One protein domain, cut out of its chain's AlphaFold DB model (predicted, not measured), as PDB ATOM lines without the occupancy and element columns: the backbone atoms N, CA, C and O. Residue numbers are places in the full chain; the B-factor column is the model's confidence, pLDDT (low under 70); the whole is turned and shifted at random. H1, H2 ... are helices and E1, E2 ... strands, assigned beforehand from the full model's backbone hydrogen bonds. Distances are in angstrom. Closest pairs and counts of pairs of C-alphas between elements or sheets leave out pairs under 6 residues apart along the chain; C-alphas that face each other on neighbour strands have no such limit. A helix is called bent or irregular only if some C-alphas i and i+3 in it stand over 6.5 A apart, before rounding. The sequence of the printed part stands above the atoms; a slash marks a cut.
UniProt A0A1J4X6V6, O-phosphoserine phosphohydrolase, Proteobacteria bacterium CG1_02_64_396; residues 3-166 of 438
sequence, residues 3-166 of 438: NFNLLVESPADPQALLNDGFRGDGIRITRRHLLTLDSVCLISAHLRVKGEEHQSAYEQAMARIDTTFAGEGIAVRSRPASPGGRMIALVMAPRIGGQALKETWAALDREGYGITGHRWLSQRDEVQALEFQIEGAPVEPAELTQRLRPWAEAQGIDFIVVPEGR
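This is residues 3 to 166 of the 438 residues of the protein "O-phosphoserine phosphohydrolase" of Proteobacteria bacterium CG1_02_64_396 (UniProt A0A1J4X6V6). Two lobes stand side by side, each a twisted sheet with two helices, and H3 is wedged between them, packing on both sheets. The larger lobe is the sheet E5-E6-E4-E7 with H3 and H4 over one face; the smaller is the sheet E1-E3-E2, with H1 and H2 on the side away from H3. The printed part has 164 residues, with four named helices and seven named strands in the order E1 H1 E2 E3 H2 E4 H3 E5 E6 H4 E7; both sheets are antiparallel, and the class is mixed, helices and strands. It is compact, with a radius of gyration of the C-alphas of 16.0 A, and spans 45 by 34 by 26 A.

In the larger sheet, E5 (residues 114 to 123) and E6 (128 to 136) form a hairpin, with N 131 and O 119 2.9 A apart, within hydrogen-bond range. E6 and E4 (85 to 93) have N 89 and O 132 at 2.9 A; E4 and E7 (158 to 163) have N 90 and O 160 at 2.8 A. H3 (98 to 110) and H4 (141 to 155) lie on the same face, two layers, at heights of 9.3 A and 7.7 A over the sheet; they only just touch, with 3 pairs of C-alphas within 8 A, the closest those of Ala 107 and Leu 148, 7.3 A. In the smaller sheet, E1 (3 to 9) and E3 (40 to 49) have N 6 and O 43 at 2.8 A; E2 (27 to 37) and E3 form a hairpin, with N 35 and O 42 at 2.9 A. It makes three layers: H1 (14 to 21) and H2 (54 to 68) on one face, H3 on the other, at a height of 10.0 A. H1 and H2 touch at a steep tilt of 56 degrees, opposite ways, the closest C-alphas being those of Gly 21 and Ile 65, 5.0 A. Between the sheets, the closest C-alphas of E2 and E5 are those of His 33 and Gly 117, 5.8 A; E5 bends by 63 degrees at residue 117. E1, H1, E2, then E4, H3, E5, then E6, H4, E7 are split strand-helix-strand units, two strands running the same way with another between them, each with a right-handed crossover. Every O i to N i+4 pair is within hydrogen-bond range in H1 and H3, 10 of 11 in H2 and 9 of 11 in H4.

E1 begins at C-alpha 3, (-8.581, -11.095, 44.245). The longer strands are E2, 28.1 A, E3, 27.8 A, and E4, 25.9 A; H2 is 21.3 A long. H4 is irregular, C-alphas 147 and 150 being 7.3 A apart. E7 ends at C-alpha 163, (-9.949, -10.522, 24.912).

The two C-alphas farthest apart, those of Glu 52 and Glu 126, are 51.6 A apart. The printed part has no cut; the one long link, H2 to E4, has 16 residues. Mean pLDDT of the printed part is 80.7; 43 residues are under 70, among them 50 to 58 and 64 to 84.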
ATOM      1  N   ASN A   3      -8.839  -9.767  44.789       68.19
ATOM      2  CA  ASN A   3      -8.581 -11.095  44.245       68.19
ATOM      3  C   ASN A   3      -7.378 -11.694  44.966       68.19
ATOM      4  O   ASN A   3      -6.388 -11.005  45.208       68.19
ATOM      5  N   PHE A   4      -7.490 -12.968  45.312       73.25
ATOM      6  CA  PHE A   4      -6.458 -13.722  46.000       73.25
ATOM      7  C   PHE A   4      -6.203 -15.025  45.249       73.25
ATOM      8  O   PHE A   4      -7.138 -15.802  45.041       73.25
ATOM      9  N   ASN A   5      -4.949 -15.268  44.873       74.31
ATOM     10  CA  ASN A   5      -4.488 -16.547  44.353       74.31
ATOM     11  C   ASN A   5      -3.498 -17.200  45.311       74.31
ATOM     12  O   ASN A   5      -2.580 -16.544  45.803       74.31
ATOM     13  N   LEU A   6      -3.674 -18.502  45.510       76.75
ATOM     14  CA  LEU A   6      -2.792 -19.355  46.287       76.75
ATOM     15  C   LEU A   6      -2.554 -20.649  45.519       76.75
ATOM     16  O   LEU A   6      -3.505 -21.295  45.084       76.75
ATOM     17  N   LEU A   7      -1.290 -21.026  45.373       76.88
ATOM     18  CA  LEU A   7      -0.904 -22.314  44.822       76.88
ATOM     19  C   LEU A   7      -0.341 -23.184  45.946       76.88
ATOM     20  O   LEU A   7       0.584 -22.765  46.642       76.88
ATOM     21  N   VAL A   8      -0.918 -24.374  46.114       76.06
ATOM     22  CA  VAL A   8      -0.595 -25.313  47.195       76.06
ATOM     23  C   VAL A   8      -0.187 -26.658  46.612       76.06
ATOM     24  O   VAL A   8      -0.829 -27.169  45.690       76.06
ATOM     25  N   GLU A   9       0.872 -27.245  47.161       77.31
ATOM     26  CA  GLU A   9       1.322 -28.591  46.820       77.31
ATOM     27  C   GLU A   9       0.800 -29.619  47.826       77.31
ATOM     28  O   GLU A   9       0.991 -29.482  49.029       77.31
ATOM     29  N   SER A  10       0.172 -30.675  47.314       73.19
ATOM     30  CA  SER A  10      -0.415 -31.797  48.054       73.19
ATOM     31  C   SER A  10      -1.334 -31.389  49.219       73.19
ATOM     32  O   SER A  10      -1.190 -31.943  50.309       73.19
ATOM     33  N   PRO A  11      -2.287 -30.456  49.025       70.69
ATOM     34  CA  PRO A  11      -3.196 -30.066  50.100       70.69
ATOM     35  C   PRO A  11      -4.065 -31.251  50.536       70.69
ATOM     36  O   PRO A  11      -4.702 -31.898  49.700       70.69
ATOM     37  N   ALA A  12      -4.135 -31.508  51.844       69.62
ATOM     38  CA  ALA A  12      -4.974 -32.576  52.389       69.62
ATOM     39  C   ALA A  12      -6.478 -32.287  52.195       69.62
ATOM     40  O   ALA A  12      -7.241 -33.187  51.849       69.62
ATOM     41  N   ASP A  13      -6.895 -31.025  52.374       76.38
ATOM     42  CA  ASP A  13      -8.240 -30.529  52.045       76.38
ATOM     43  C   ASP A  13      -8.196 -29.027  51.664       76.38
ATOM     44  O   ASP A  13      -8.299 -28.151  52.533       76.38
ATOM     45  N   PRO A  14      -8.091 -28.694  50.360       71.44
ATOM     46  CA  PRO A  14      -8.067 -27.310  49.872       71.44
ATOM     47  C   PRO A  14      -9.283 -26.474  50.296       71.44
ATOM     48  O   PRO A  14      -9.203 -25.245  50.383       71.44
ATOM     49  N   GLN A  15     -10.439 -27.113  50.505       72.31
ATOM     50  CA  GLN A  15     -11.668 -26.408  50.857       72.31
ATOM     51  C   GLN A  15     -11.708 -26.055  52.337       72.31
ATOM     52  O   GLN A  15     -12.105 -24.935  52.672       72.31
ATOM     53  N   ALA A  16     -11.311 -26.981  53.212       71.00
ATOM     54  CA  ALA A  16     -11.183 -26.709  54.641       71.00
ATOM     55  C   ALA A  16     -10.169 -25.589  54.893       71.00
ATOM     56  O   ALA A  16     -10.497 -24.614  55.567       71.00
ATOM     57  N   LEU A  17      -9.014 -25.656  54.227       65.75
ATOM     58  CA  LEU A  17      -7.955 -24.650  54.298       65.75
ATOM     59  C   LEU A  17      -8.447 -23.226  53.975       65.75
ATOM     60  O   LEU A  17      -8.177 -22.277  54.713       65.75
ATOM     61  N   LEU A  18      -9.244 -23.068  52.911       70.00
ATOM     62  CA  LEU A  18      -9.884 -21.789  52.578       70.00
ATOM     63  C   LEU A  18     -10.873 -21.314  53.646       70.00
ATOM     64  O   LEU A  18     -10.960 -20.119  53.932       70.00
ATOM     65  N   ASN A  19     -11.681 -22.230  54.174       71.31
ATOM     66  CA  ASN A  19     -12.697 -21.877  55.155       71.31
ATOM     67  C   ASN A  19     -12.045 -21.441  56.471       71.31
ATOM     68  O   ASN A  19     -12.518 -20.486  57.077       71.31
ATOM     69  N   ASP A  20     -10.965 -22.099  56.887       68.88
ATOM     70  CA  ASP A  20     -10.292 -21.824  58.154       68.88
ATOM     71  C   ASP A  20      -9.398 -20.578  58.088       68.88
ATOM     72  O   ASP A  20      -9.461 -19.751  58.996       68.88
ATOM     73  N   GLY A  21      -8.680 -20.348  56.981       64.81
ATOM     74  CA  GLY A  21      -7.826 -19.159  56.821       64.81
ATOM     75  C   GLY A  21      -8.588 -17.823  56.774       64.81
ATOM     76  O   GLY A  21      -8.066 -16.788  57.195       64.81
ATOM     77  N   PHE A  22      -9.844 -17.835  56.302       64.56
ATOM     78  CA  PHE A  22     -10.703 -16.644  56.197       64.56
ATOM     79  C   PHE A  22     -11.838 -16.586  57.239       64.56
ATOM     80  O   PHE A  22     -12.675 -15.678  57.185       64.56
ATOM     81  N   ARG A  23     -11.891 -17.515  58.205       63.22
ATOM     82  CA  ARG A  23     -12.799 -17.422  59.362       63.22
ATOM     83  C   ARG A  23     -12.333 -16.280  60.276       63.22
ATOM     84  O   ARG A  23     -11.240 -16.348  60.822       63.22
ATOM     85  N   GLY A  24     -13.172 -15.262  60.485       62.97
ATOM     86  CA  GLY A  24     -13.021 -14.350  61.632       62.97
ATOM     87  C   GLY A  24     -13.198 -12.850  61.386       62.97
ATOM     88  O   GLY A  24     -13.774 -12.189  62.238       62.97
ATOM     89  N   ASP A  25     -12.829 -12.292  60.235       62.50
ATOM     90  CA  ASP A  25     -12.587 -10.840  60.166       62.50
ATOM     91  C   ASP A  25     -13.210 -10.220  58.936       62.50
ATOM     92  O   ASP A  25     -12.632 -10.408  57.881       62.50
ATOM     93  N   GLY A  26     -14.327  -9.483  59.036       67.44
ATOM     94  CA  GLY A  26     -14.781  -8.471  58.052       67.44
ATOM     95  C   GLY A  26     -14.807  -8.835  56.549       67.44
ATOM     96  O   GLY A  26     -15.172  -8.000  55.725       67.44
ATOM     97  N   ILE A  27     -14.454 -10.061  56.177       71.81
ATOM     98  CA  ILE A  27     -14.012 -10.528  54.873       71.81
ATOM     99  C   ILE A  27     -14.936 -11.670  54.529       71.81
ATOM    100  O   ILE A  27     -15.114 -12.632  55.275       71.81
ATOM    101  N   ARG A  28     -15.557 -11.548  53.370       76.25
ATOM    102  CA  ARG A  28     -16.451 -12.555  52.834       76.25
ATOM    103  C   ARG A  28     -15.911 -13.027  51.502       76.25
ATOM    104  O   ARG A  28     -15.778 -12.228  50.577       76.25
ATOM    105  N   ILE A  29     -15.685 -14.330  51.385       76.19
ATOM    106  CA  ILE A  29     -15.472 -14.966  50.088       76.19
ATOM    107  C   ILE A  29     -16.789 -14.865  49.312       76.19
ATOM    108  O   ILE A  29     -17.840 -15.328  49.755       76.19
ATOM    109  N   THR A  30     -16.742 -14.199  48.167       78.38
ATOM    110  CA  THR A  30     -17.889 -14.018  47.267       78.38
ATOM    111  C   THR A  30     -17.883 -15.023  46.126       78.38
ATOM    112  O   THR A  30     -18.945 -15.419  45.653       78.38
ATOM    113  N   ARG A  31     -16.693 -15.464  45.713       79.25
ATOM    114  CA  ARG A  31     -16.480 -16.477  44.683       79.25
ATOM    115  C   ARG A  31     -15.182 -17.217  44.977       79.25
ATOM    116  O   ARG A  31     -14.246 -16.610  45.494       79.25
ATOM    117  N   ARG A  32     -15.139 -18.509  44.659       84.19
ATOM    118  CA  ARG A  32     -13.934 -19.333  44.746       84.19
ATOM    119  C   ARG A  32     -13.835 -20.255  43.540       84.19
ATOM    120  O   ARG A  32     -14.858 -20.757  43.078       84.19
ATOM    121  N   HIS A  33     -12.616 -20.484  43.084       85.00
ATOM    122  CA  HIS A  33     -12.263 -21.426  42.035       85.00
ATOM    123  C   HIS A  33     -11.125 -22.306  42.544       85.00
ATOM    124  O   HIS A  33     -10.169 -21.803  43.132       85.00
ATOM    125  N   LEU A  34     -11.256 -23.612  42.334       88.50
ATOM    126  CA  LEU A  34     -10.287 -24.626  42.737       88.50
ATOM    127  C   LEU A  34      -9.949 -25.450  41.503       88.50
ATOM    128  O   LEU A  34     -10.859 -25.997  40.884       88.50
ATOM    129  N   LEU A  35      -8.673 -25.507  41.145       90.31
ATOM    130  CA  LEU A  35      -8.169 -26.350  40.070       90.31
ATOM    131  C   LEU A  35      -7.061 -27.228  40.634       90.31
ATOM    132  O   LEU A  35      -6.015 -26.710  41.013       90.31
ATOM    133  N   THR A  36      -7.284 -28.537  40.657       90.19
ATOM    134  CA  THR A  36      -6.275 -29.503  41.096       90.19
ATOM    135  C   THR A  36      -5.793 -30.311  39.903       90.19
ATOM    136  O   THR A  36      -6.605 -30.968  39.256       90.19
ATOM    137  N   LEU A  37      -4.489 -30.261  39.627       90.44
ATOM    138  CA  LEU A  37      -3.805 -31.056  38.606       90.44
ATOM    139  C   LEU A  37      -2.628 -31.782  39.252       90.44
ATOM    140  O   LEU A  37      -1.764 -31.149  39.859       90.44
ATOM    141  N   ASP A  38      -2.599 -33.106  39.119       89.69
ATOM    142  CA  ASP A  38      -1.669 -33.982  39.837       89.69
ATOM    143  C   ASP A  38      -1.693 -33.688  41.354       89.69
ATOM    144  O   ASP A  38      -2.744 -33.784  41.987       89.69
ATOM    145  N   SER A  39      -0.560 -33.296  41.940       85.81
ATOM    146  CA  SER A  39      -0.430 -32.897  43.344       85.81
ATOM    147  C   SER A  39      -0.505 -31.382  43.562       85.81
ATOM    148  O   SER A  39      -0.122 -30.898  44.619       85.81
ATOM    149  N   VAL A  40      -0.960 -30.598  42.586       86.25
ATOM    150  CA  VAL A  40      -0.942 -29.129  42.652       86.25
ATOM    151  C   VAL A  40      -2.357 -28.586  42.639       86.25
ATOM    152  O   VAL A  40      -3.123 -28.890  41.730       86.25
ATOM    153  N   CYS A  41      -2.694 -27.737  43.608       87.75
ATOM    154  CA  CYS A  41      -3.978 -27.051  43.664       87.75
ATOM    155  C   CYS A  41      -3.794 -25.539  43.521       87.75
ATOM    156  O   CYS A  41      -3.157 -24.899  44.357       87.75
ATOM    157  N   LEU A  42      -4.389 -24.962  42.478       86.31
ATOM    158  CA  LEU A  42      -4.590 -23.525  42.361       86.31
ATOM    159  C   LEU A  42      -5.926 -23.150  43.001       86.31
ATOM    160  O   LEU A  42      -7.002 -23.573  42.568       86.31
ATOM    161  N   ILE A  43      -5.845 -22.272  43.988       83.75
ATOM    162  CA  ILE A  43      -6.965 -21.702  44.710       83.75
ATOM    163  C   ILE A  43      -7.082 -20.228  44.327       83.75
ATOM    164  O   ILE A  43      -6.144 -19.455  44.488       83.75
ATOM    165  N   SER A  44      -8.239 -19.821  43.813       80.38
ATOM    166  CA  SER A  44      -8.533 -18.418  43.488       80.38
ATOM    167  C   SER A  44      -9.790 -17.974  44.227       80.38
ATOM    168  O   SER A  44     -10.828 -18.622  44.106       80.38
ATOM    169  N   ALA A  45      -9.732 -16.884  44.989       77.50
ATOM    170  CA  ALA A  45     -10.847 -16.387  45.790       77.50
ATOM    171  C   ALA A  45     -11.075 -14.884  45.587       77.50
ATOM    172  O   ALA A  45     -10.141 -14.088  45.557       77.50
ATOM    173  N   HIS A  46     -12.347 -14.495  45.478       77.12
ATOM    174  CA  HIS A  46     -12.777 -13.098  45.399       77.12
ATOM    175  C   HIS A  46     -13.295 -12.667  46.762       77.12
ATOM    176  O   HIS A  46     -14.331 -13.151  47.233       77.12
ATOM    177  N   LEU A  47     -12.599 -11.733  47.389       75.75
ATOM    178  CA  LEU A  47     -12.836 -11.296  48.754       75.75
ATOM    179  C   LEU A  47     -13.560  -9.945  48.773       75.75
ATOM    180  O   LEU A  47     -13.163  -8.971  48.123       75.75
ATOM    181  N   ARG A  48     -14.625  -9.861  49.569       75.38
ATOM    182  CA  ARG A  48     -15.275  -8.603  49.943       75.38
ATOM    183  C   ARG A  48     -14.890  -8.256  51.373       75.38
ATOM    184  O   ARG A  48     -15.330  -8.943  52.285       75.38
ATOM    185  N   VAL A  49     -14.133  -7.181  51.542       72.31
ATOM    186  CA  VAL A  49     -13.752  -6.623  52.848       72.31
ATOM    187  C   VAL A  49     -14.757  -5.533  53.245       72.31
ATOM    188  O   VAL A  49     -15.167  -4.753  52.383       72.31
ATOM    189  N   LYS A  50     -15.194  -5.507  54.507       67.50
ATOM    190  CA  LYS A  50     -16.063  -4.482  55.109       67.50
ATOM    191  C   LYS A  50     -15.249  -3.575  56.048       67.50
ATOM    192  O   LYS A  50     -14.482  -4.105  56.843       67.50
ATOM    193  N   GLY A  51     -15.511  -2.263  56.034       61.56
ATOM    194  CA  GLY A  51     -14.920  -1.264  56.950       61.56
ATOM    195  C   GLY A  51     -13.924  -0.317  56.265       61.56
ATOM    196  O   GLY A  51     -13.486  -0.607  55.160       61.56
ATOM    197  N   GLU A  52     -13.578   0.815  56.894       54.84
ATOM    198  CA  GLU A  52     -12.656   1.827  56.325       54.84
ATOM    199  C   GLU A  52     -11.182   1.359  56.279       54.84
ATOM    200  O   GLU A  52     -10.398   1.858  55.476       54.84
ATOM    201  N   GLU A  53     -10.810   0.323  57.040       60.09
ATOM    202  CA  GLU A  53      -9.444  -0.224  57.125       60.09
ATOM    203  C   GLU A  53      -9.216  -1.440  56.200       60.09
ATOM    204  O   GLU A  53      -8.783  -2.517  56.620       60.09
ATOM    205  N   HIS A  54      -9.508  -1.278  54.907       63.97
ATOM    206  CA  HIS A  54      -9.388  -2.334  53.885       63.97
ATOM    207  C   HIS A  54      -8.020  -3.040  53.855       63.97
ATOM    208  O   HIS A  54      -7.953  -4.240  53.584       63.97
ATOM    209  N   GLN A  55      -6.947  -2.293  54.118       63.91
ATOM    210  CA  GLN A  55      -5.569  -2.775  54.058       63.91
ATOM    211  C   GLN A  55      -5.224  -3.669  55.263       63.91
ATOM    212  O   GLN A  55      -4.704  -4.768  55.082       63.91
ATOM    213  N   SER A  56      -5.593  -3.251  56.482       67.81
ATOM    214  CA  SER A  56      -5.246  -3.968  57.718       67.81
ATOM    215  C   SER A  56      -5.965  -5.315  57.830       67.81
ATOM    216  O   SER A  56      -5.344  -6.328  58.143       67.81
ATOM    217  N   ALA A  57      -7.260  -5.366  57.492       65.69
ATOM    218  CA  ALA A  57      -8.016  -6.620  57.499       65.69
ATOM    219  C   ALA A  57      -7.465  -7.632  56.476       65.69
ATOM    220  O   ALA A  57      -7.406  -8.833  56.750       65.69
ATOM    221  N   TYR A  58      -7.036  -7.154  55.303       67.88
ATOM    222  CA  TYR A  58      -6.389  -7.994  54.298       67.88
ATOM    223  C   TYR A  58      -5.046  -8.535  54.799       67.88
ATOM    224  O   TYR A  58      -4.832  -9.742  54.744       67.88
ATOM    225  N   GLU A  59      -4.176  -7.681  55.340       70.75
ATOM    226  CA  GLU A  59      -2.872  -8.082  55.889       70.75
ATOM    227  C   GLU A  59      -3.009  -9.118  57.018       70.75
ATOM    228  O   GLU A  59      -2.295 -10.121  57.019       70.75
ATOM    229  N   GLN A  60      -3.980  -8.949  57.921       69.50
ATOM    230  CA  GLN A  60      -4.266  -9.914  58.991       69.50
ATOM    231  C   GLN A  60      -4.773 -11.259  58.451       69.50
ATOM    232  O   GLN A  60      -4.342 -12.320  58.909       69.50
ATOM    233  N   ALA A  61      -5.655 -11.244  57.446       66.69
ATOM    234  CA  ALA A  61      -6.086 -12.467  56.775       66.69
ATOM    235  C   ALA A  61      -4.929 -13.165  56.049       66.69
ATOM    236  O   ALA A  61      -4.832 -14.387  56.110       66.69
ATOM    237  N   MET A  62      -4.024 -12.409  55.422       68.88
ATOM    238  CA  MET A  62      -2.833 -12.975  54.788       68.88
ATOM    239  C   MET A  62      -1.890 -13.606  55.816       68.88
ATOM    240  O   MET A  62      -1.450 -14.731  55.611       68.88
ATOM    241  N   ALA A  63      -1.647 -12.952  56.954       70.69
ATOM    242  CA  ALA A  63      -0.826 -13.515  58.027       70.69
ATOM    243  C   ALA A  63      -1.416 -14.819  58.604       70.69
ATOM    244  O   ALA A  63      -0.675 -15.746  58.939       70.69
ATOM    245  N   ARG A  64      -2.751 -14.923  58.692       69.19
ATOM    246  CA  ARG A  64      -3.433 -16.168  59.085       69.19
ATOM    247  C   ARG A  64      -3.298 -17.274  58.056       69.19
ATOM    248  O   ARG A  64      -3.130 -18.425  58.437       69.19
ATOM    249  N   ILE A  65      -3.377 -16.952  56.771       67.94
ATOM    250  CA  ILE A  65      -3.114 -17.921  55.704       67.94
ATOM    251  C   ILE A  65      -1.671 -18.414  55.830       67.94
ATOM    252  O   ILE A  65      -1.441 -19.612  55.895       67.94
ATOM    253  N   ASP A  66      -0.705 -17.526  56.019       65.50
ATOM    254  CA  ASP A  66       0.697 -17.936  56.167       65.50
ATOM    255  C   ASP A  66       0.926 -18.910  57.318       65.50
ATOM    256  O   ASP A  66       1.718 -19.839  57.197       65.50
ATOM    257  N   THR A  67       0.215 -18.714  58.426       67.00
ATOM    258  CA  THR A  67       0.273 -19.611  59.585       67.00
ATOM    259  C   THR A  67      -0.537 -20.890  59.386       67.00
ATOM    260  O   THR A  67      -0.073 -21.956  59.776       67.00
ATOM    261  N   THR A  68      -1.717 -20.814  58.768       65.12
ATOM    262  CA  THR A  68      -2.595 -21.975  58.509       65.12
ATOM    263  C   THR A  68      -1.956 -22.944  57.518       65.12
ATOM    264  O   THR A  68      -2.099 -24.153  57.655       65.12
ATOM    265  N   PHE A  69      -1.224 -22.412  56.544       61.38
ATOM    266  CA  PHE A  69      -0.568 -23.171  55.485       61.38
ATOM    267  C   PHE A  69       0.951 -23.328  55.735       61.38
ATOM    268  O   PHE A  69       1.696 -23.752  54.851       61.38
ATOM    269  N   ALA A  70       1.439 -23.004  56.940       53.66
ATOM    270  CA  ALA A  70       2.833 -23.214  57.327       53.66
ATOM    271  C   ALA A  70       3.182 -24.715  57.285       53.66
ATOM    272  O   ALA A  70       2.792 -25.479  58.164       53.66
ATOM    273  N   GLY A  71       3.930 -25.135  56.259       53.53
ATOM    274  CA  GLY A  71       4.337 -26.531  56.036       53.53
ATOM    275  C   GLY A  71       3.717 -27.186  54.797       53.53
ATOM    276  O   GLY A  71       4.274 -28.160  54.296       53.53
ATOM    277  N   GLU A  72       2.640 -26.621  54.245       53.50
ATOM    278  CA  GLU A  72       2.099 -26.993  52.935       53.50
ATOM    279  C   GLU A  72       2.699 -26.046  51.897       53.50
ATOM    280  O   GLU A  72       2.169 -24.961  51.722       53.50
ATOM    281  N   GLY A  73       3.839 -26.398  51.289       49.34
ATOM    282  CA  GLY A  73       4.662 -25.552  50.400       49.34
ATOM    283  C   GLY A  73       3.922 -24.450  49.625       49.34
ATOM    284  O   GLY A  73       3.608 -24.619  48.448       49.34
ATOM    285  N   ILE A  74       3.661 -23.314  50.287       51.72
ATOM    286  CA  ILE A  74       2.987 -22.163  49.693       51.72
ATOM    287  C   ILE A  74       3.986 -21.555  48.732       51.72
ATOM    288  O   ILE A  74       4.986 -20.979  49.163       51.72
ATOM    289  N   ALA A  75       3.728 -21.689  47.437       49.00
ATOM    290  CA  ALA A  75       4.706 -21.252  46.461       49.00
ATOM    291  C   ALA A  75       4.751 -19.719  46.379       49.00
ATOM    292  O   ALA A  75       5.830 -19.144  46.483       49.00
ATOM    293  N   VAL A  76       3.613 -19.031  46.194       53.44
ATOM    294  CA  VAL A  76       3.608 -17.590  45.878       53.44
ATOM    295  C   VAL A  76       2.202 -16.961  46.078       53.44
ATOM    296  O   VAL A  76       1.195 -17.672  46.069       53.44
ATOM    297  N   ARG A  77       2.122 -15.629  46.271       56.28
ATOM    298  CA  ARG A  77       0.885 -14.839  46.475       56.28
ATOM    299  C   ARG A  77       0.687 -13.797  45.375       56.28
ATOM    300  O   ARG A  77       1.635 -13.090  45.051       56.28
ATOM    301  N   SER A  78      -0.551 -13.607  44.912       54.84
ATOM    302  CA  SER A  78      -0.881 -12.515  43.983       54.84
ATOM    303  C   SER A  78      -0.895 -11.145  44.671       54.84
ATOM    304  O   SER A  78      -1.443 -10.989  45.769       54.84
ATOM    305  N   ARG A  79      -0.394 -10.116  43.981       55.59
ATOM    306  CA  ARG A  79      -0.659  -8.709  44.335       55.59
ATOM    307  C   ARG A  79      -2.151  -8.391  44.134       55.59
ATOM    308  O   ARG A  79      -2.778  -9.002  43.267       55.59
ATOM    309  N   PRO A  80      -2.746  -7.441  44.883       51.41
ATOM    310  CA  PRO A  80      -4.074  -6.933  44.556       51.41
ATOM    311  C   PRO A  80      -4.053  -6.444  43.107       51.41
ATOM    312  O   PRO A  80      -3.290  -5.532  42.787       51.41
ATOM    313  N   ALA A  81      -4.832  -7.075  42.227       51.00
ATOM    314  CA  ALA A  81      -4.917  -6.633  40.843       51.00
ATOM    315  C   ALA A  81      -5.353  -5.162  40.837       51.00
ATOM    316  O   ALA A  81      -6.373  -4.811  41.442       51.00
ATOM    317  N   SER A  82      -4.580  -4.296  40.180       51.09
ATOM    318  CA  SER A  82      -5.063  -2.960  39.845       51.09
ATOM    319  C   SER A  82      -6.374  -3.140  39.073       51.09
ATOM    320  O   SER A  82      -6.371  -3.919  38.119       51.09
ATOM    321  N   PRO A  83      -7.490  -2.490  39.456       52.97
ATOM    322  CA  PRO A  83      -8.713  -2.561  38.662       52.97
ATOM    323  C   PRO A  83      -8.380  -2.172  37.217       52.97
ATOM    324  O   PRO A  83      -7.863  -1.081  36.971       52.97
ATOM    325  N   GLY A  84      -8.595  -3.098  36.283       62.09
ATOM    326  CA  GLY A  84      -7.970  -3.034  34.964       62.09
ATOM    327  C   GLY A  84      -8.589  -3.981  33.937       62.09
ATOM    328  O   GLY A  84      -9.734  -4.413  34.079       62.09
ATOM    329  N   GLY A  85      -7.845  -4.242  32.859       76.69
ATOM    330  CA  GLY A  85      -8.312  -5.026  31.716       76.69
ATOM    331  C   GLY A  85      -8.492  -6.502  32.070       76.69
ATOM    332  O   GLY A  85      -7.595  -7.122  32.641       76.69
ATOM    333  N   ARG A  86      -9.652  -7.071  31.718       87.81
ATOM    334  CA  ARG A  86      -9.905  -8.511  31.822       87.81
ATOM    335  C   ARG A  86      -9.630  -9.195  30.501       87.81
ATOM    336  O   ARG A  86     -10.074  -8.742  29.445       87.81
ATOM    337  N   MET A  87      -8.915 -10.303  30.585       92.88
ATOM    338  CA  MET A  87      -8.505 -11.092  29.436       92.88
ATOM    339  C   MET A  87      -8.582 -12.571  29.776       92.88
ATOM    340  O   MET A  87      -8.878 -12.974  30.903       92.88
ATOM    341  N   ILE A  88      -8.295 -13.379  28.772       95.19
ATOM    342  CA  ILE A  88      -8.288 -14.820  28.859       95.19
ATOM    343  C   ILE A  88      -6.907 -15.313  28.467       95.19
ATOM    344  O   ILE A  88      -6.480 -15.055  27.350       95.19
ATOM    345  N   ALA A  89      -6.235 -16.034  29.361       96.94
ATOM    346  CA  ALA A  89      -5.026 -16.783  29.045       96.94
ATOM    347  C   ALA A  89      -5.397 -18.239  28.744       96.94
ATOM    348  O   ALA A  89      -5.979 -18.927  29.581       96.94
ATOM    349  N   LEU A  90      -5.072 -18.702  27.547       97.88
ATOM    350  CA  LEU A  90      -5.317 -20.052  27.070       97.88
ATOM    351  C   LEU A  90      -4.001 -20.828  27.048       97.88
ATOM    352  O   LEU A  90      -3.058 -20.418  26.375       97.88
ATOM    353  N   VAL A  91      -3.967 -21.953  27.757       98.19
ATOM    354  CA  VAL A  91      -2.869 -22.925  27.727       98.19
ATOM    355  C   VAL A  91      -3.324 -24.147  26.947       98.19
ATOM    356  O   VAL A  91      -4.353 -24.736  27.284       98.19
ATOM    357  N   MET A  92      -2.558 -24.549  25.934       98.25
ATOM    358  CA  MET A  92      -2.808 -25.773  25.174       98.25
ATOM    359  C   MET A  92      -1.555 -26.642  25.114       98.25
ATOM    360  O   MET A  92      -0.451 -26.158  24.872       98.25
ATOM    361  N   ALA A  93      -1.728 -27.936  25.356       97.00
ATOM    362  CA  ALA A  93      -0.653 -28.923  25.316       97.00
ATOM    363  C   ALA A  93      -1.243 -30.335  25.162       97.00
ATOM    364  O   ALA A  93      -2.407 -30.533  25.508       97.00
ATOM    365  N   PRO A  94      -0.462 -31.346  24.741       94.44
ATOM    366  CA  PRO A  94      -0.916 -32.742  24.766       94.44
ATOM    367  C   PRO A  94      -1.354 -33.197  26.167       94.44
ATOM    368  O   PRO A  94      -2.256 -34.014  26.316       94.44
ATOM    369  N   ARG A  95      -0.729 -32.646  27.217       94.94
ATOM    370  CA  ARG A  95      -1.122 -32.864  28.610       94.94
ATOM    371  C   ARG A  95      -0.769 -31.658  29.472       94.94
ATOM    372  O   ARG A  95       0.360 -31.178  29.428       94.94
ATOM    373  N   ILE A  96      -1.713 -31.206  30.291       95.62
ATOM    374  CA  ILE A  96      -1.537 -30.112  31.249       95.62
ATOM    375  C   ILE A  96      -1.555 -30.714  32.655       95.62
ATOM    376  O   ILE A  96      -2.601 -31.098  33.173       95.62
ATOM    377  N   GLY A  97      -0.370 -30.826  33.255       92.69
ATOM    378  CA  GLY A  97      -0.182 -31.314  34.623       92.69
ATOM    379  C   GLY A  97       0.064 -30.196  35.637       92.69
ATOM    380  O   GLY A  97       0.065 -29.005  35.309       92.69
ATOM    381  N   GLY A  98       0.346 -30.585  36.878       90.00
ATOM    382  CA  GLY A  98       0.603 -29.665  37.985       90.00
ATOM    383  C   GLY A  98       1.794 -28.728  37.750       90.00
ATOM    384  O   GLY A  98       1.746 -27.565  38.148       90.00
ATOM    385  N   GLN A  99       2.839 -29.184  37.048       88.50
ATOM    386  CA  GLN A  99       3.988 -28.334  36.709       88.50
ATOM    387  C   GLN A  99       3.606 -27.210  35.737       88.50
ATOM    388  O   GLN A  99       3.949 -26.056  35.977       88.50
ATOM    389  N   ALA A 100       2.842 -27.516  34.685       90.56
ATOM    390  CA  ALA A 100       2.373 -26.505  33.736       90.56
ATOM    391  C   ALA A 100       1.498 -25.451  34.435       90.56
ATOM    392  O   ALA A 100       1.613 -24.259  34.147       90.56
ATOM    393  N   LEU A 101       0.675 -25.871  35.403       90.69
ATOM    394  CA  LEU A 101      -0.121 -24.967  36.234       90.69
ATOM    395  C   LEU A 101       0.749 -24.028  37.080       90.69
ATOM    396  O   LEU A 101       0.502 -22.822  37.081       90.69
ATOM    397  N   LYS A 102       1.776 -24.561  37.761       88.56
ATOM    398  CA  LYS A 102       2.742 -23.764  38.543       88.56
ATOM    399  C   LYS A 102       3.433 -22.711  37.693       88.56
ATOM    400  O   LYS A 102       3.437 -21.536  38.049       88.56
ATOM    401  N   GLU A 103       3.985 -23.136  36.564       91.12
ATOM    402  CA  GLU A 103       4.748 -22.270  35.669       91.12
ATOM    403  C   GLU A 103       3.862 -21.193  35.042       91.12
ATOM    404  O   GLU A 103       4.259 -20.031  34.981       91.12
ATOM    405  N   THR A 104       2.635 -21.550  34.637       92.06
ATOM    406  CA  THR A 104       1.667 -20.593  34.074       92.06
ATOM    407  C   THR A 104       1.302 -19.529  35.094       92.06
ATOM    408  O   THR A 104       1.314 -18.337  34.788       92.06
ATOM    409  N   TRP A 105       1.010 -19.952  36.324       88.69
ATOM    410  CA  TRP A 105       0.721 -19.033  37.414       88.69
ATOM    411  C   TRP A 105       1.915 -18.098  37.671       88.69
ATOM    412  O   TRP A 105       1.741 -16.881  37.706       88.69
ATOM    413  N   ALA A 106       3.134 -18.640  37.758       87.69
ATOM    414  CA  ALA A 106       4.341 -17.860  38.027       87.69
ATOM    415  C   ALA A 106       4.682 -16.882  36.893       87.69
ATOM    416  O   ALA A 106       5.239 -15.814  37.143       87.69
ATOM    417  N   ALA A 107       4.379 -17.235  35.643       91.94
ATOM    418  CA  ALA A 107       4.538 -16.352  34.495       91.94
ATOM    419  C   ALA A 107       3.554 -15.175  34.535       91.94
ATOM    420  O   ALA A 107       3.972 -14.029  34.388       91.94
ATOM    421  N   LEU A 108       2.273 -15.446  34.798       90.50
ATOM    422  CA  LEU A 108       1.243 -14.411  34.915       90.50
ATOM    423  C   LEU A 108       1.495 -13.471  36.101       90.50
ATOM    424  O   LEU A 108       1.383 -12.257  35.945       90.50
ATOM    425  N   ASP A 109       1.891 -14.005  37.259       85.12
ATOM    426  CA  ASP A 109       2.170 -13.196  38.451       85.12
ATOM    427  C   ASP A 109       3.384 -12.273  38.261       85.12
ATOM    428  O   ASP A 109       3.329 -11.098  38.629       85.12
ATOM    429  N   ARG A 110       4.448 -12.752  37.593       87.12
ATOM    430  CA  ARG A 110       5.604 -11.916  37.208       87.12
ATOM    431  C   ARG A 110       5.202 -10.737  36.322       87.12
ATOM    432  O   ARG A 110       5.762  -9.653  36.472       87.12
ATOM    433  N   GLU A 111       4.217 -10.939  35.451       88.75
ATOM    434  CA  GLU A 111       3.622  -9.898  34.603       88.75
ATOM    435  C   GLU A 111       2.568  -9.041  35.337       88.75
ATOM    436  O   GLU A 111       2.043  -8.081  34.774       88.75
ATOM    437  N   GLY A 112       2.259  -9.354  36.600       85.31
ATOM    438  CA  GLY A 112       1.300  -8.619  37.425       85.31
ATOM    439  C   GLY A 112      -0.171  -8.977  37.181       85.31
ATOM    440  O   GLY A 112      -1.043  -8.165  37.498       85.31
ATOM    441  N   TYR A 113      -0.456 -10.160  36.630       87.00
ATOM    442  CA  TYR A 113      -1.813 -10.654  36.383       87.00
ATOM    443  C   TYR A 113      -2.240 -11.689  37.422       87.00
ATOM    444  O   TYR A 113      -1.564 -12.693  37.641       87.00
ATOM    445  N   GLY A 114      -3.413 -11.473  38.017       83.94
ATOM    446  CA  GLY A 114      -4.071 -12.445  38.889       83.94
ATOM    447  C   GLY A 114      -5.056 -13.320  38.117       83.94
ATOM    448  O   GLY A 114      -5.713 -12.851  37.186       83.94
ATOM    449  N   ILE A 115      -5.212 -14.578  38.532       87.31
ATOM    450  CA  ILE A 115      -6.199 -15.501  37.959       87.31
ATOM    451  C   ILE A 115      -7.521 -15.345  38.716       87.31
ATOM    452  O   ILE A 115      -7.602 -15.510  39.928       87.31
ATOM    453  N   THR A 116      -8.604 -15.047  38.016       85.69
ATOM    454  CA  THR A 116      -9.919 -14.810  38.627       85.69
ATOM    455  C   THR A 116     -10.887 -15.972  38.446       85.69
ATOM    456  O   THR A 116     -11.893 -16.028  39.157       85.69
ATOM    457  N   GLY A 117     -10.555 -16.920  37.568       88.69
ATOM    458  CA  GLY A 117     -11.310 -18.137  37.302       88.69
ATOM    459  C   GLY A 117     -10.623 -18.999  36.246       88.69
ATOM    460  O   GLY A 117      -9.606 -18.608  35.676       88.69
ATOM    461  N   HIS A 118     -11.165 -20.188  36.002       93.25
ATOM    462  CA  HIS A 118     -10.662 -21.103  34.981       93.25
ATOM    463  C   HIS A 118     -11.797 -21.945  34.390       93.25
ATOM    464  O   HIS A 118     -12.862 -22.081  35.004       93.25
ATOM    465  N   ARG A 119     -11.562 -22.529  33.213       94.56
ATOM    466  CA  ARG A 119     -12.472 -23.464  32.541       94.56
ATOM    467  C   ARG A 119     -11.685 -24.400  31.626       94.56
ATOM    468  O   ARG A 119     -10.857 -23.951  30.845       94.56
ATOM    469  N   TRP A 120     -12.004 -25.688  31.666       97.12
ATOM    470  CA  TRP A 120     -11.562 -26.626  30.637       97.12
ATOM    471  C   TRP A 120     -12.357 -26.411  29.346       97.12
ATOM    472  O   TRP A 120     -13.590 -26.421  29.369       97.12
ATOM    473  N   LEU A 121     -11.651 -26.212  28.235       97.75
ATOM    474  CA  LEU A 121     -12.235 -26.201  26.893       97.75
ATOM    475  C   LEU A 121     -12.080 -27.562  26.213       97.75
ATOM    476  O   LEU A 121     -13.008 -27.992  25.535       97.75
ATOM    477  N   SER A 122     -10.957 -28.244  26.447       98.31
ATOM    478  CA  SER A 122     -10.718 -29.612  25.986       98.31
ATOM    479  C   SER A 122      -9.906 -30.410  26.988       98.31
ATOM    480  O   SER A 122      -8.973 -29.886  27.598       98.31
ATOM    481  N   GLN A 123     -10.247 -31.688  27.109       96.50
ATOM    482  CA  GLN A 123      -9.453 -32.695  27.817       96.50
ATOM    483  C   GLN A 123      -9.121 -33.896  26.916       96.50
ATOM    484  O   GLN A 123      -8.759 -34.953  27.426       96.50
ATOM    485  N   ARG A 124      -9.257 -33.749  25.590       95.31
ATOM    486  CA  ARG A 124      -8.935 -34.807  24.628       95.31
ATOM    487  C   ARG A 124      -7.444 -35.135  24.611       95.31
ATOM    488  O   ARG A 124      -6.610 -34.279  24.908       95.31
ATOM    489  N   ASP A 125      -7.129 -36.359  24.195       91.38
ATOM    490  CA  ASP A 125      -5.754 -36.859  24.112       91.38
ATOM    491  C   ASP A 125      -4.920 -36.124  23.052       91.38
ATOM    492  O   ASP A 125      -3.709 -35.984  23.217       91.38
ATOM    493  N   GLU A 126      -5.540 -35.627  21.970       92.19
ATOM    494  CA  GLU A 126      -4.800 -34.889  20.937       92.19
ATOM    495  C   GLU A 126      -4.321 -33.523  21.438       92.19
ATOM    496  O   GLU A 126      -3.233 -33.068  21.080       92.19
ATOM    497  N   VAL A 127      -5.150 -32.852  22.242       97.00
ATOM    498  CA  VAL A 127      -4.846 -31.553  22.837       97.00
ATOM    499  C   VAL A 127      -5.768 -31.268  24.015       97.00
ATOM    500  O   VAL A 127      -6.993 -31.210  23.890       97.00
ATOM    501  N   GLN A 128      -5.162 -30.978  25.154       98.25
ATOM    502  CA  GLN A 128      -5.827 -30.391  26.301       98.25
ATOM    503  C   GLN A 128      -5.774 -28.865  26.190       98.25
ATOM    504  O   GLN A 128      -4.746 -28.305  25.814       98.25
ATOM    505  N   ALA A 129      -6.878 -28.197  26.521       98.31
ATOM    506  CA  ALA A 129      -7.004 -26.745  26.450       98.31
ATOM    507  C   ALA A 129      -7.649 -26.209  27.732       98.31
ATOM    508  O   ALA A 129      -8.818 -26.490  28.021       98.31
ATOM    509  N   LEU A 130      -6.882 -25.428  28.491       98.00
ATOM    510  CA  LEU A 130      -7.289 -24.845  29.762       98.00
ATOM    511  C   LEU A 130      -7.284 -23.319  29.669       98.00
ATOM    512  O   LEU A 130      -6.273 -22.693  29.356       98.00
ATOM    513  N   GLU A 131      -8.437 -22.732  29.956       95.88
ATOM    514  CA  GLU A 131      -8.667 -21.296  29.950       95.88
ATOM    515  C   GLU A 131      -8.547 -20.735  31.371       95.88
ATOM    516  O   GLU A 131      -9.183 -21.254  32.291       95.88
ATOM    517  N   PHE A 132      -7.806 -19.643  31.544       94.94
ATOM    518  CA  PHE A 132      -7.746 -18.840  32.761       94.94
ATOM    519  C   PHE A 132      -8.304 -17.444  32.497       94.94
ATOM    520  O   PHE A 132      -7.858 -16.740  31.595       94.94
ATOM    521  N   GLN A 133      -9.253 -17.015  33.323       92.50
ATOM    522  CA  GLN A 133      -9.662 -15.615  33.385       92.50
ATOM    523  C   GLN A 133      -8.592 -14.851  34.153       92.50
ATOM    524  O   GLN A 133      -8.293 -15.216  35.290       92.50
ATOM    525  N   ILE A 134      -8.028 -13.805  33.556       91.31
ATOM    526  CA  ILE A 134      -6.945 -13.019  34.153       91.31
ATOM    527  C   ILE A 134      -7.323 -11.540  34.265       91.31
ATOM    528  O   ILE A 134      -8.053 -11.003  33.429       91.31
ATOM    529  N   GLU A 135      -6.835 -10.883  35.313       87.38
ATOM    530  CA  GLU A 135      -7.063  -9.461  35.587       87.38
ATOM    531  C   GLU A 135      -5.744  -8.795  35.992       87.38
ATOM    532  O   GLU A 135      -5.010  -9.319  36.833       87.38
ATOM    533  N   GLY A 136      -5.441  -7.648  35.387       85.50
ATOM    534  CA  GLY A 136      -4.204  -6.907  35.625       85.50
ATOM    535  C   GLY A 136      -4.192  -5.560  34.905       85.50
ATOM    536  O   GLY A 136      -5.242  -5.029  34.527       85.50
ATOM    537  N   ALA A 137      -2.998  -4.991  34.724       84.75
ATOM    538  CA  ALA A 137      -2.836  -3.743  33.980       84.75
ATOM    539  C   ALA A 137      -3.414  -3.879  32.555       84.75
ATOM    540  O   ALA A 137      -3.275  -4.934  31.942       84.75
ATOM    541  N   PRO A 138      -4.086  -2.849  32.011       84.62
ATOM    542  CA  PRO A 138      -4.597  -2.921  30.650       84.62
ATOM    543  C   PRO A 138      -3.430  -2.992  29.658       84.62
ATOM    544  O   PRO A 138      -2.557  -2.125  29.658       84.62
ATOM    545  N   VAL A 139      -3.438  -4.018  28.813       90.31
ATOM    546  CA  VAL A 139      -2.502  -4.208  27.704       90.31
ATOM    547  C   VAL A 139      -3.239  -4.867  26.544       90.31
ATOM    548  O   VAL A 139      -4.264  -5.522  26.753       90.31
ATOM    549  N   GLU A 140      -2.714  -4.727  25.333       90.56
ATOM    550  CA  GLU A 140      -3.215  -5.494  24.199       90.56
ATOM    551  C   GLU A 140      -2.927  -6.998  24.398       90.56
ATOM    552  O   GLU A 140      -1.789  -7.375  24.701       90.56
ATOM    553  N   PRO A 141      -3.913  -7.899  24.211       92.38
ATOM    554  CA  PRO A 141      -3.722  -9.339  24.426       92.38
ATOM    555  C   PRO A 141      -2.572  -9.948  23.608       92.38
ATOM    556  O   PRO A 141      -1.806 -10.775  24.113       92.38
ATOM    557  N   ALA A 142      -2.395  -9.499  22.362       92.25
ATOM    558  CA  ALA A 142      -1.286  -9.923  21.510       92.25
ATOM    559  C   ALA A 142       0.083  -9.534  22.099       92.25
ATOM    560  O   ALA A 142       1.024 -10.320  22.037       92.25
ATOM    561  N   GLU A 143       0.191  -8.372  22.745       93.25
ATOM    562  CA  GLU A 143       1.438  -7.924  23.372       93.25
ATOM    563  C   GLU A 143       1.800  -8.790  24.589       93.25
ATOM    564  O   GLU A 143       2.956  -9.182  24.747       93.25
ATOM    565  N   LEU A 144       0.832  -9.146  25.446       94.44
ATOM    566  CA  LEU A 144       1.098 -10.079  26.554       94.44
ATOM    567  C   LEU A 144       1.439 -11.487  26.043       94.44
ATOM    568  O   LEU A 144       2.338 -12.134  26.582       94.44
ATOM    569  N   THR A 145       0.775 -11.936  24.974       95.44
ATOM    570  CA  THR A 145       1.100 -13.204  24.300       95.44
ATOM    571  C   THR A 145       2.551 -13.216  23.820       95.44
ATOM    572  O   THR A 145       3.290 -14.150  24.118       95.44
ATOM    573  N   GLN A 146       2.986 -12.163  23.123       93.25
ATOM    574  CA  GLN A 146       4.350 -12.050  22.604       93.25
ATOM    575  C   GLN A 146       5.396 -11.989  23.724       93.25
ATOM    576  O   GLN A 146       6.424 -12.654  23.622       93.25
ATOM    577  N   ARG A 147       5.128 -11.261  24.817       93.81
ATOM    578  CA  ARG A 147       6.040 -11.191  25.975       93.81
ATOM    579  C   ARG A 147       6.240 -12.544  26.660       93.81
ATOM    580  O   ARG A 147       7.358 -12.861  27.061       93.81
ATOM    581  N   LEU A 148       5.183 -13.351  26.768       95.38
ATOM    582  CA  LEU A 148       5.232 -14.666  27.419       95.38
ATOM    583  C   LEU A 148       5.587 -15.824  26.474       95.38
ATOM    584  O   LEU A 148       5.831 -16.936  26.946       95.38
ATOM    585  N   ARG A 149       5.692 -15.577  25.163       93.81
ATOM    586  CA  ARG A 149       6.041 -16.590  24.156       93.81
ATOM    587  C   ARG A 149       7.343 -17.344  24.470       93.81
ATOM    588  O   ARG A 149       7.273 -18.571  24.501       93.81
ATOM    589  N   PRO A 150       8.495 -16.700  24.767       93.50
ATOM    590  CA  PRO A 150       9.735 -17.438  25.035       93.50
ATOM    591  C   PRO A 150       9.620 -18.382  26.239       93.50
ATOM    592  O   PRO A 150      10.198 -19.467  26.253       93.50
ATOM    593  N   TRP A 151       8.840 -17.988  27.253       94.94
ATOM    594  CA  TRP A 151       8.545 -18.854  28.393       94.94
ATOM    595  C   TRP A 151       7.675 -20.046  27.972       94.94
ATOM    596  O   TRP A 151       8.018 -21.178  28.297       94.94
ATOM    597  N   ALA A 152       6.599 -19.820  27.215       95.25
ATOM    598  CA  ALA A 152       5.718 -20.891  26.746       95.25
ATOM    599  C   ALA A 152       6.463 -21.912  25.867       95.25
ATOM    600  O   ALA A 152       6.306 -23.123  26.038       95.25
ATOM    601  N   GLU A 153       7.350 -21.431  24.991       93.38
ATOM    602  CA  GLU A 153       8.222 -22.271  24.169       93.38
ATOM    603  C   GLU A 153       9.132 -23.158  25.023       93.38
ATOM    604  O   GLU A 153       9.204 -24.364  24.768       93.38
ATOM    605  N   ALA A 154       9.758 -22.590  26.061       94.12
ATOM    606  CA  ALA A 154      10.597 -23.325  27.008       94.12
ATOM    607  C   ALA A 154       9.812 -24.374  27.816       94.12
ATOM    608  O   ALA A 154      10.369 -25.410  28.172       94.12
ATOM    609  N   GLN A 155       8.522 -24.136  28.070       94.31
ATOM    610  CA  GLN A 155       7.625 -25.104  28.714       94.31
ATOM    611  C   GLN A 155       7.057 -26.152  27.746       94.31
ATOM    612  O   GLN A 155       6.421 -27.109  28.183       94.31
ATOM    613  N   GLY A 156       7.260 -25.996  26.435       94.50
ATOM    614  CA  GLY A 156       6.700 -26.904  25.437       94.50
ATOM    615  C   GLY A 156       5.177 -26.802  25.289       94.50
ATOM    616  O   GLY A 156       4.549 -27.778  24.880       94.50
ATOM    617  N   ILE A 157       4.587 -25.645  25.600       96.12
ATOM    618  CA  ILE A 157       3.138 -25.398  25.528       96.12
ATOM    619  C   ILE A 157       2.813 -24.313  24.498       96.12
ATOM    620  O   ILE A 157       3.657 -23.480  24.169       96.12
ATOM    621  N   ASP A 158       1.568 -24.294  24.039       97.69
ATOM    622  CA  ASP A 158       0.980 -23.128  23.387       97.69
ATOM    623  C   ASP A 158       0.328 -22.235  24.453       97.69
ATOM    624  O   ASP A 158      -0.470 -22.705  25.269       97.69
ATOM    625  N   PHE A 159       0.664 -20.944  24.445       97.81
ATOM    626  CA  PHE A 159       0.103 -19.939  25.348       97.81
ATOM    627  C   PHE A 159      -0.389 -18.738  24.544       97.81
ATOM    628  O   PHE A 159       0.385 -18.119  23.814       97.81
ATOM    629  N   ILE A 160      -1.673 -18.406  24.673       97.19
ATOM    630  CA  ILE A 160      -2.307 -17.312  23.927       97.19
ATOM    631  C   ILE A 160      -3.169 -16.494  24.881       97.19
ATOM    632  O   ILE A 160      -3.989 -17.051  25.607       97.19
ATOM    633  N   VAL A 161      -3.031 -15.172  24.854       96.12
ATOM    634  CA  VAL A 161      -3.928 -14.254  25.561       96.12
ATOM    635  C   VAL A 161      -4.896 -13.630  24.567       96.12
ATOM    636  O   VAL A 161      -4.481 -13.062  23.563       96.12
ATOM    637  N   VAL A 162      -6.195 -13.711  24.850       93.94
ATOM    638  CA  VAL A 162      -7.267 -13.146  24.017       93.94
ATOM    639  C   VAL A 162      -8.189 -12.238  24.843       93.94
ATOM    640  O   VAL A 162      -8.235 -12.364  26.072       93.94
ATOM    641  N   PRO A 163      -8.955 -11.327  24.208       89.19
ATOM    642  CA  PRO A 163      -9.949 -10.522  24.912       89.19
ATOM    643  C   PRO A 163     -10.976 -11.377  25.669       89.19
ATOM    644  O   PRO A 163     -11.446 -12.407  25.168       89.19
ATOM    645  N   GLU A 164     -11.390 -10.924  26.855       85.25
ATOM    646  CA  GLU A 164     -12.540 -11.510  27.546       85.25
ATOM    647  C   GLU A 164     -13.850 -11.105  26.843       85.25
ATOM    648  O   GLU A 164     -14.059  -9.954  26.466       85.25
ATOM    649  N   GLY A 165     -14.782 -12.052  26.702       79.25
ATOM    650  CA  GLY A 165     -16.161 -11.759  26.315       79.25
ATOM    651  C   GLY A 165     -16.544 -12.196  24.904       79.25
ATOM    652  O   GLY A 165     -15.926 -13.059  24.289       79.25
ATOM    653  N   ARG A 166     -17.660 -11.648  24.405       77.31
ATOM    654  CA  ARG A 166     -18.315 -12.146  23.181       77.31
ATOM    655  C   ARG A 166     -17.536 -11.844  21.906       77.31
ATOM    656  O   ARG A 166     -17.788 -12.500  20.903       77.31
TER     657      ARG A 166